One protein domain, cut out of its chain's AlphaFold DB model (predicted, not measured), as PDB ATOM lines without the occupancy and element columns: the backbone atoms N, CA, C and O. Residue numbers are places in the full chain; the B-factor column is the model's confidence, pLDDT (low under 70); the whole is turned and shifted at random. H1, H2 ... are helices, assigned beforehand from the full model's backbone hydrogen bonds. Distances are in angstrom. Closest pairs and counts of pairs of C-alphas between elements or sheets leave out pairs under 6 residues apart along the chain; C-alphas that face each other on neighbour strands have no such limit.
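What this domain is: This is residues 99 to 157 of the 231 residues of an uncharacterized protein of Sulfurovum sp. FS06-10 (UniProt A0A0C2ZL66). In a small cluster of short helices, H2, the longest, runs side by side with H3, opposite ways, while H1 packs on H2 at a steep tilt. H4 and H5 also pack on H1. The printed part has 59 residues with five named helices, H1 to H5 in chain order, and no named strand; it is all helix and compact, with a radius of gyration of the C-alphas of 10.1 A and spans of 27 by 21 by 21 A.

How they stand to each other: H2, residues 115 to 124, touches H1, residues 99 to 107, at a steep tilt of 55 degrees; their closest C-alphas, Phe 102 and Cys 122, are 5.6 A apart. H3, residues 130 to 136, is close to H2 but not clearly touching, at a shallow tilt of 4 degrees; the closest C-alphas, Leu 119 and Trp 133, are 7.6 A apart. H1, the hub, touches H4, residues 144 to 150, with C-alphas Tyr 106 and Pro 144 closest at 7.2 A. H1 touches H5, residues 153 to 156, with C-alphas Ser 99 and Ile 153 closest at 5.2 A. Every O i to N i+4 pair is within hydrogen-bond range in H1 to H4; H5 is too short for one.

Where its parts are: H2 is 14.0 A long and H1 12.0 A. H1 begins at C-alpha 99 (113.703, 142.437, 176.633); H5 ends at C-alpha 156 (109.038, 146.200, 174.859).

The domain as a whole: The C-alphas farthest apart, Asn 138 and Val 157, are 27.8 A apart. The printed part has no cut and no long link. Residues 126 and 131 are under pLDDT 70.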
ATOM      1  N   SER A  99     113.909 141.183 175.901       79.62
ATOM      2  CA  SER A  99     113.703 142.437 176.633       79.62
ATOM      3  C   SER A  99     113.375 142.210 178.113       79.62
ATOM      4  O   SER A  99     113.926 142.900 178.966       79.62
ATOM      5  N   ALA A 100     112.542 141.217 178.443       81.50
ATOM      6  CA  ALA A 100     112.252 140.871 179.834       81.50
ATOM      7  C   ALA A 100     113.492 140.332 180.571       81.50
ATOM      8  O   ALA A 100     113.711 140.685 181.725       81.50
ATOM      9  N   LEU A 101     114.337 139.537 179.907       82.88
ATOM     10  CA  LEU A 101     115.589 139.016 180.462       82.88
ATOM     11  C   LEU A 101     116.650 140.112 180.635       82.88
ATOM     12  O   LEU A 101     117.268 140.197 181.694       82.88
ATOM     13  N   PHE A 102     116.824 140.991 179.644       84.12
ATOM     14  CA  PHE A 102     117.685 142.173 179.735       84.12
ATOM     15  C   PHE A 102     117.258 143.059 180.909       84.12
ATOM     16  O   PHE A 102     118.089 143.440 181.741       84.12
ATOM     17  N   LEU A 103     115.956 143.338 181.021       88.69
ATOM     18  CA  LEU A 103     115.409 144.125 182.118       88.69
ATOM     19  C   LEU A 103     115.566 143.410 183.466       88.69
ATOM     20  O   LEU A 103     115.908 144.047 184.457       88.69
ATOM     21  N   GLN A 104     115.379 142.090 183.514       88.31
ATOM     22  CA  GLN A 104     115.595 141.299 184.722       88.31
ATOM     23  C   GLN A 104     117.035 141.418 185.214       88.31
ATOM     24  O   GLN A 104     117.244 141.729 186.383       88.31
ATOM     25  N   VAL A 105     118.032 141.202 184.351       89.81
ATOM     26  CA  VAL A 105     119.439 141.357 184.749       89.81
ATOM     27  C   VAL A 105     119.698 142.787 185.207       89.81
ATOM     28  O   VAL A 105     120.332 142.987 186.238       89.81
ATOM     29  N   TYR A 106     119.174 143.776 184.480       92.31
ATOM     30  CA  TYR A 106     119.387 145.191 184.778       92.31
ATOM     31  C   TYR A 106     118.879 145.570 186.174       92.31
ATOM     32  O   TYR A 106     119.645 146.103 186.978       92.31
ATOM     33  N   LEU A 107     117.627 145.213 186.485       90.50
ATOM     34  CA  LEU A 107     116.982 145.499 187.770       90.50
ATOM     35  C   LEU A 107     117.595 144.720 188.943       90.50
ATOM     36  O   LEU A 107     117.481 145.154 190.085       90.50
ATOM     37  N   ASN A 108     118.272 143.599 188.681       88.94
ATOM     38  CA  ASN A 108     118.929 142.779 189.703       88.94
ATOM     39  C   ASN A 108     120.438 143.077 189.785       88.94
ATOM     40  O   ASN A 108     121.268 142.173 189.788       88.94
ATOM     41  N   GLY A 109     120.811 144.358 189.822       87.62
ATOM     42  CA  GLY A 109     122.208 144.797 189.969       87.62
ATOM     43  C   GLY A 109     123.004 144.872 188.661       87.62
ATOM     44  O   GLY A 109     124.180 145.234 188.673       87.62
ATOM     45  N   GLY A 110     122.380 144.584 187.516       89.81
ATOM     46  CA  GLY A 110     122.984 144.748 186.194       89.81
ATOM     47  C   GLY A 110     123.368 146.191 185.875       89.81
ATOM     48  O   GLY A 110     124.344 146.397 185.162       89.81
ATOM     49  N   GLN A 111     122.670 147.179 186.445       90.69
ATOM     50  CA  GLN A 111     122.979 148.608 186.277       90.69
ATOM     51  C   GLN A 111     124.405 148.991 186.720       90.69
ATOM     52  O   GLN A 111     124.982 149.939 186.199       90.69
ATOM     53  N   GLU A 112     124.988 148.245 187.664       91.06
ATOM     54  CA  GLU A 112     126.331 148.498 188.208       91.06
ATOM     55  C   GLU A 112     127.414 147.670 187.501       91.06
ATOM     56  O   GLU A 112     128.606 147.775 187.798       91.06
ATOM     57  N   MET A 113     127.016 146.797 186.573       91.56
ATOM     58  CA  MET A 113     127.947 145.969 185.820       91.56
ATOM     59  C   MET A 113     128.582 146.760 184.681       91.56
ATOM     60  O   MET A 113     127.984 147.657 184.095       91.56
ATOM     61  N   ASN A 114     129.788 146.354 184.288       90.69
ATOM     62  CA  ASN A 114     130.264 146.723 182.961       90.69
ATOM     63  C   ASN A 114     129.449 145.985 181.881       90.69
ATOM     64  O   ASN A 114     128.871 144.921 182.130       90.69
ATOM     65  N   THR A 115     129.443 146.539 180.671       89.19
ATOM     66  CA  THR A 115     128.642 146.029 179.552       89.19
ATOM     67  C   THR A 115     128.944 144.571 179.206       89.19
ATOM     68  O   THR A 115     128.023 143.801 178.955       89.19
ATOM     69  N   GLU A 116     130.206 144.142 179.268       88.69
ATOM     70  CA  GLU A 116     130.576 142.745 179.011       88.69
ATOM     71  C   GLU A 116     129.945 141.782 180.026       88.69
ATOM     72  O   GLU A 116     129.356 140.766 179.652       88.69
ATOM     73  N   LYS A 117     130.037 142.094 181.322       90.62
ATOM     74  CA  LYS A 117     129.455 141.267 182.383       90.62
ATOM     75  C   LYS A 117     127.930 141.255 182.286       90.62
ATOM     76  O   LYS A 117     127.332 140.192 182.435       90.62
ATOM     77  N   TYR A 118     127.326 142.404 181.990       90.19
ATOM     78  CA  TYR A 118     125.887 142.536 181.791       90.19
ATOM     79  C   TYR A 118     125.383 141.679 180.619       90.19
ATOM     80  O   TYR A 118     124.477 140.864 180.798       90.19
ATOM     81  N   LEU A 119     126.005 141.793 179.441       84.69
ATOM     82  CA  LEU A 119     125.629 141.011 178.262       84.69
ATOM     83  C   LEU A 119     125.860 139.511 178.479       84.69
ATOM     84  O   LEU A 119     125.002 138.713 178.122       84.69
ATOM     85  N   ASN A 120     126.955 139.109 179.126       84.69
ATOM     86  CA  ASN A 120     127.172 137.701 179.476       84.69
ATOM     87  C   ASN A 120     126.102 137.161 180.440       84.69
ATOM     88  O   ASN A 120     125.678 136.017 180.299       84.69
ATOM     89  N   ALA A 121     125.645 137.965 181.406       82.69
ATOM     90  CA  ALA A 121     124.560 137.572 182.304       82.69
ATOM     91  C   ALA A 121     123.219 137.435 181.559       82.69
ATOM     92  O   ALA A 121     122.485 136.479 181.801       82.69
ATOM     93  N   CYS A 122     122.923 138.339 180.619       80.75
ATOM     94  CA  CYS A 122     121.730 138.248 179.771       80.75
ATOM     95  C   CYS A 122     121.766 136.997 178.874       80.75
ATOM     96  O   CYS A 122     120.781 136.265 178.797       80.75
ATOM     97  N   ASP A 123     122.911 136.723 178.241       75.69
ATOM     98  CA  ASP A 123     123.121 135.549 177.379       75.69
ATOM     99  C   ASP A 123     122.976 134.239 178.161       75.69
ATOM    100  O   ASP A 123     122.319 133.306 177.705       75.69
ATOM    101  N   ALA A 124     123.498 134.197 179.391       74.81
ATOM    102  CA  ALA A 124     123.363 133.045 180.276       74.81
ATOM    103  C   ALA A 124     121.904 132.755 180.675       74.81
ATOM    104  O   ALA A 124     121.562 131.601 180.924       74.81
ATOM    105  N   LEU A 125     121.035 133.773 180.712       70.31
ATOM    106  CA  LEU A 125     119.588 133.598 180.892       70.31
ATOM    107  C   LEU A 125     118.850 133.232 179.592       70.31
ATOM    108  O   LEU A 125     117.643 132.995 179.621       70.31
ATOM    109  N   GLY A 126     119.561 133.156 178.465       69.94
ATOM    110  CA  GLY A 126     119.021 132.779 177.161       69.94
ATOM    111  C   GLY A 126     118.607 133.951 176.271       69.94
ATOM    112  O   GLY A 126     117.997 133.703 175.232       69.94
ATOM    113  N   ALA A 127     118.928 135.197 176.641       74.38
ATOM    114  CA  ALA A 127     118.642 136.357 175.802       74.38
ATOM    115  C   ALA A 127     119.595 136.429 174.600       74.38
ATOM    116  O   ALA A 127     120.788 136.142 174.721       74.38
ATOM    117  N   TYR A 128     119.121 136.877 173.437       74.50
ATOM    118  CA  TYR A 128     120.002 137.066 172.287       74.50
ATOM    119  C   TYR A 128     120.868 138.329 172.420       74.50
ATOM    120  O   TYR A 128     120.402 139.454 172.249       74.50
ATOM    121  N   THR A 129     122.173 138.152 172.641       71.69
ATOM    122  CA  THR A 129     123.103 139.277 172.881       71.69
ATOM    123  C   THR A 129     124.054 139.582 171.723       71.69
ATOM    124  O   THR A 129     124.728 140.614 171.723       71.69
ATOM    125  N   LYS A 130     124.109 138.726 170.692       71.31
ATOM    126  CA  LYS A 130     125.114 138.805 169.610       71.31
ATOM    127  C   LYS A 130     125.132 140.159 168.892       71.31
ATOM    128  O   LYS A 130     126.209 140.636 168.544       71.31
ATOM    129  N   SER A 131     123.974 140.774 168.659       67.88
ATOM    130  CA  SER A 131     123.911 142.080 167.991       67.88
ATOM    131  C   SER A 131     124.450 143.215 168.861       67.88
ATOM    132  O   SER A 131     125.157 144.080 168.347       67.88
ATOM    133  N   ALA A 132     124.159 143.198 170.165       71.25
ATOM    134  CA  ALA A 132     124.731 144.152 171.111       71.25
ATOM    135  C   ALA A 132     126.252 143.962 171.202       71.25
ATOM    136  O   ALA A 132     127.002 144.925 171.069       71.25
ATOM    137  N   TRP A 133     126.716 142.713 171.282       73.44
ATOM    138  CA  TRP A 133     128.139 142.392 171.231       73.44
ATOM    139  C   TRP A 133     128.822 142.919 169.969       73.44
ATOM    140  O   TRP A 133     129.819 143.625 170.058       73.44
ATOM    141  N   ALA A 134     128.272 142.643 168.787       73.00
ATOM    142  CA  ALA A 134     128.873 143.070 167.524       73.00
ATOM    143  C   ALA A 134     129.020 144.597 167.405       73.00
ATOM    144  O   ALA A 134     129.942 145.069 166.745       73.00
ATOM    145  N   ARG A 135     128.114 145.362 168.027       75.62
ATOM    146  CA  ARG A 135     128.117 146.829 167.974       75.62
ATOM    147  C   ARG A 135     128.978 147.468 169.059       75.62
ATOM    148  O   ARG A 135     129.645 148.455 168.779       75.62
ATOM    149  N   TYR A 136     128.975 146.905 170.265       78.56
ATOM    150  CA  TYR A 136     129.454 147.603 171.460       78.56
ATOM    151  C   TYR A 136     130.608 146.902 172.185       78.56
ATOM    152  O   TYR A 136     131.107 147.437 173.164       78.56
ATOM    153  N   PHE A 137     131.093 145.747 171.707       76.31
ATOM    154  CA  PHE A 137     132.182 145.002 172.366       76.31
ATOM    155  C   PHE A 137     133.439 145.850 172.631       76.31
ATOM    156  O   PHE A 137     134.070 145.718 173.676       76.31
ATOM    157  N   ASN A 138     133.813 146.719 171.686       77.88
ATOM    158  CA  ASN A 138     135.015 147.552 171.796       77.88
ATOM    159  C   ASN A 138     134.760 148.920 172.446       77.88
ATOM    160  O   ASN A 138     135.721 149.627 172.756       77.88
ATOM    161  N   ASP A 139     133.499 149.306 172.629       82.25
ATOM    162  CA  ASP A 139     133.146 150.582 173.234       82.25
ATOM    163  C   ASP A 139     133.078 150.414 174.753       82.25
ATOM    164  O   ASP A 139     132.194 149.752 175.286       82.25
ATOM    165  N   LYS A 140     134.043 150.997 175.465       80.94
ATOM    166  CA  LYS A 140     134.094 150.946 176.933       80.94
ATOM    167  C   LYS A 140     133.291 152.060 177.603       80.94
ATOM    168  O   LYS A 140     133.205 152.063 178.827       80.94
ATOM    169  N   SER A 141     132.785 153.019 176.830       87.88
ATOM    170  CA  SER A 141     131.986 154.134 177.344       87.88
ATOM    171  C   SER A 141     130.512 153.772 177.496       87.88
ATOM    172  O   SER A 141     129.843 154.340 178.351       87.88
ATOM    173  N   ILE A 142     130.040 152.793 176.722       89.62
ATOM    174  CA  ILE A 142     128.670 152.297 176.795       89.62
ATOM    175  C   ILE A 142     128.417 151.581 178.126       89.62
ATOM    176  O   ILE A 142     129.202 150.734 178.573       89.62
ATOM    177  N   THR A 143     127.286 151.891 178.737       92.19
ATOM    178  CA  THR A 143     126.813 151.300 179.986       92.19
ATOM    179  C   THR A 143     125.574 150.435 179.745       92.19
ATOM    180  O   THR A 143     124.888 150.588 178.729       92.19
ATOM    181  N   PRO A 144     125.219 149.538 180.681       91.75
ATOM    182  CA  PRO A 144     123.945 148.827 180.624       91.75
ATOM    183  C   PRO A 144     122.728 149.757 180.520       91.75
ATOM    184  O   PRO A 144     121.789 149.429 179.799       91.75
ATOM    185  N   SER A 145     122.746 150.923 181.177       93.56
ATOM    186  CA  SER A 145     121.662 151.912 181.093       93.56
ATOM    187  C   SER A 145     121.492 152.461 179.676       93.56
ATOM    188  O   SER A 145     120.364 152.532 179.190       93.56
ATOM    189  N   ASP A 146     122.596 152.739 178.974       88.06
ATOM    190  CA  ASP A 146     122.545 153.165 177.571       88.06
ATOM    191  C   ASP A 146     121.913 152.087 176.683       88.06
ATOM    192  O   ASP A 146     121.155 152.399 175.768       88.06
ATOM    193  N   LEU A 147     122.192 150.806 176.951       86.25
ATOM    194  CA  LEU A 147     121.587 149.701 176.202       86.25
ATOM    195  C   LEU A 147     120.081 149.576 176.475       86.25
ATOM    196  O   LEU A 147     119.321 149.326 175.539       86.25
ATOM    197  N   ILE A 148     119.644 149.762 177.726       84.62
ATOM    198  CA  ILE A 148     118.218 149.773 178.087       84.62
ATOM    199  C   ILE A 148     117.478 150.880 177.327       84.62
ATOM    200  O   ILE A 148     116.417 150.616 176.756       84.62
ATOM    201  N   GLU A 149     118.049 152.086 177.276       82.56
ATOM    202  CA  GLU A 149     117.454 153.241 176.600       82.56
ATOM    203  C   GLU A 149     117.485 153.098 175.072       82.56
ATOM    204  O   GLU A 149     116.446 153.202 174.418       82.56
ATOM    205  N   GLN A 150     118.647 152.791 174.486       81.44
ATOM    206  CA  GLN A 150     118.815 152.702 173.028       81.44
ATOM    207  C   GLN A 150     117.935 151.621 172.401       81.44
ATOM    208  O   GLN A 150     117.396 151.820 171.312       81.44
ATOM    209  N   PHE A 151     117.779 150.482 173.078       76.44
ATOM    210  CA  PHE A 151     116.900 149.407 172.622       76.44
ATOM    211  C   PHE A 151     115.474 149.525 173.140       76.44
ATOM    212  O   PHE A 151     114.689 148.613 172.887       76.44
ATOM    213  N   LYS A 152     115.133 150.610 173.851       77.94
ATOM    214  CA  LYS A 152     113.783 150.856 174.378       77.94
ATOM    215  C   LYS A 152     113.244 149.639 175.134       77.94
ATOM    216  O   LYS A 152     112.082 149.260 174.995       77.94
ATOM    217  N   ILE A 153     114.107 148.985 175.915       79.38
ATOM    218  CA  ILE A 153     113.827 147.668 176.503       79.38
ATOM    219  C   ILE A 153     112.557 147.705 177.351       79.38
ATOM    220  O   ILE A 153     111.736 146.798 177.251       79.38
ATOM    221  N   GLU A 154     112.357 148.763 178.133       82.50
ATOM    222  CA  GLU A 154     111.163 148.913 178.968       82.50
ATOM    223  C   GLU A 154     109.869 149.032 178.152       82.50
ATOM    224  O   GLU A 154     108.856 148.450 178.541       82.50
ATOM    225  N   GLU A 155     109.902 149.705 176.994       78.19
ATOM    226  CA  GLU A 155     108.744 149.840 176.094       78.19
ATOM    227  C   GLU A 155     108.325 148.480 175.509       78.19
ATOM    228  O   GLU A 155     107.152 148.248 175.215       78.19
ATOM    229  N   HIS A 156     109.275 147.550 175.372       73.94
ATOM    230  CA  HIS A 156     109.038 146.200 174.859       73.94
ATOM    231  C   HIS A 156     108.557 145.204 175.923       73.94
ATOM    232  O   HIS A 156     108.120 144.100 175.586       73.94
ATOM    233  N   VAL A 157     108.599 145.576 177.205       78.44
ATOM    234  CA  VAL A 157     108.158 144.738 178.326       78.44
ATOM    235  C   VAL A 157     106.746 145.150 178.743       78.44
ATOM    236  O   VAL A 157     106.528 145.859 179.728       78.44
TER     237      VAL A 157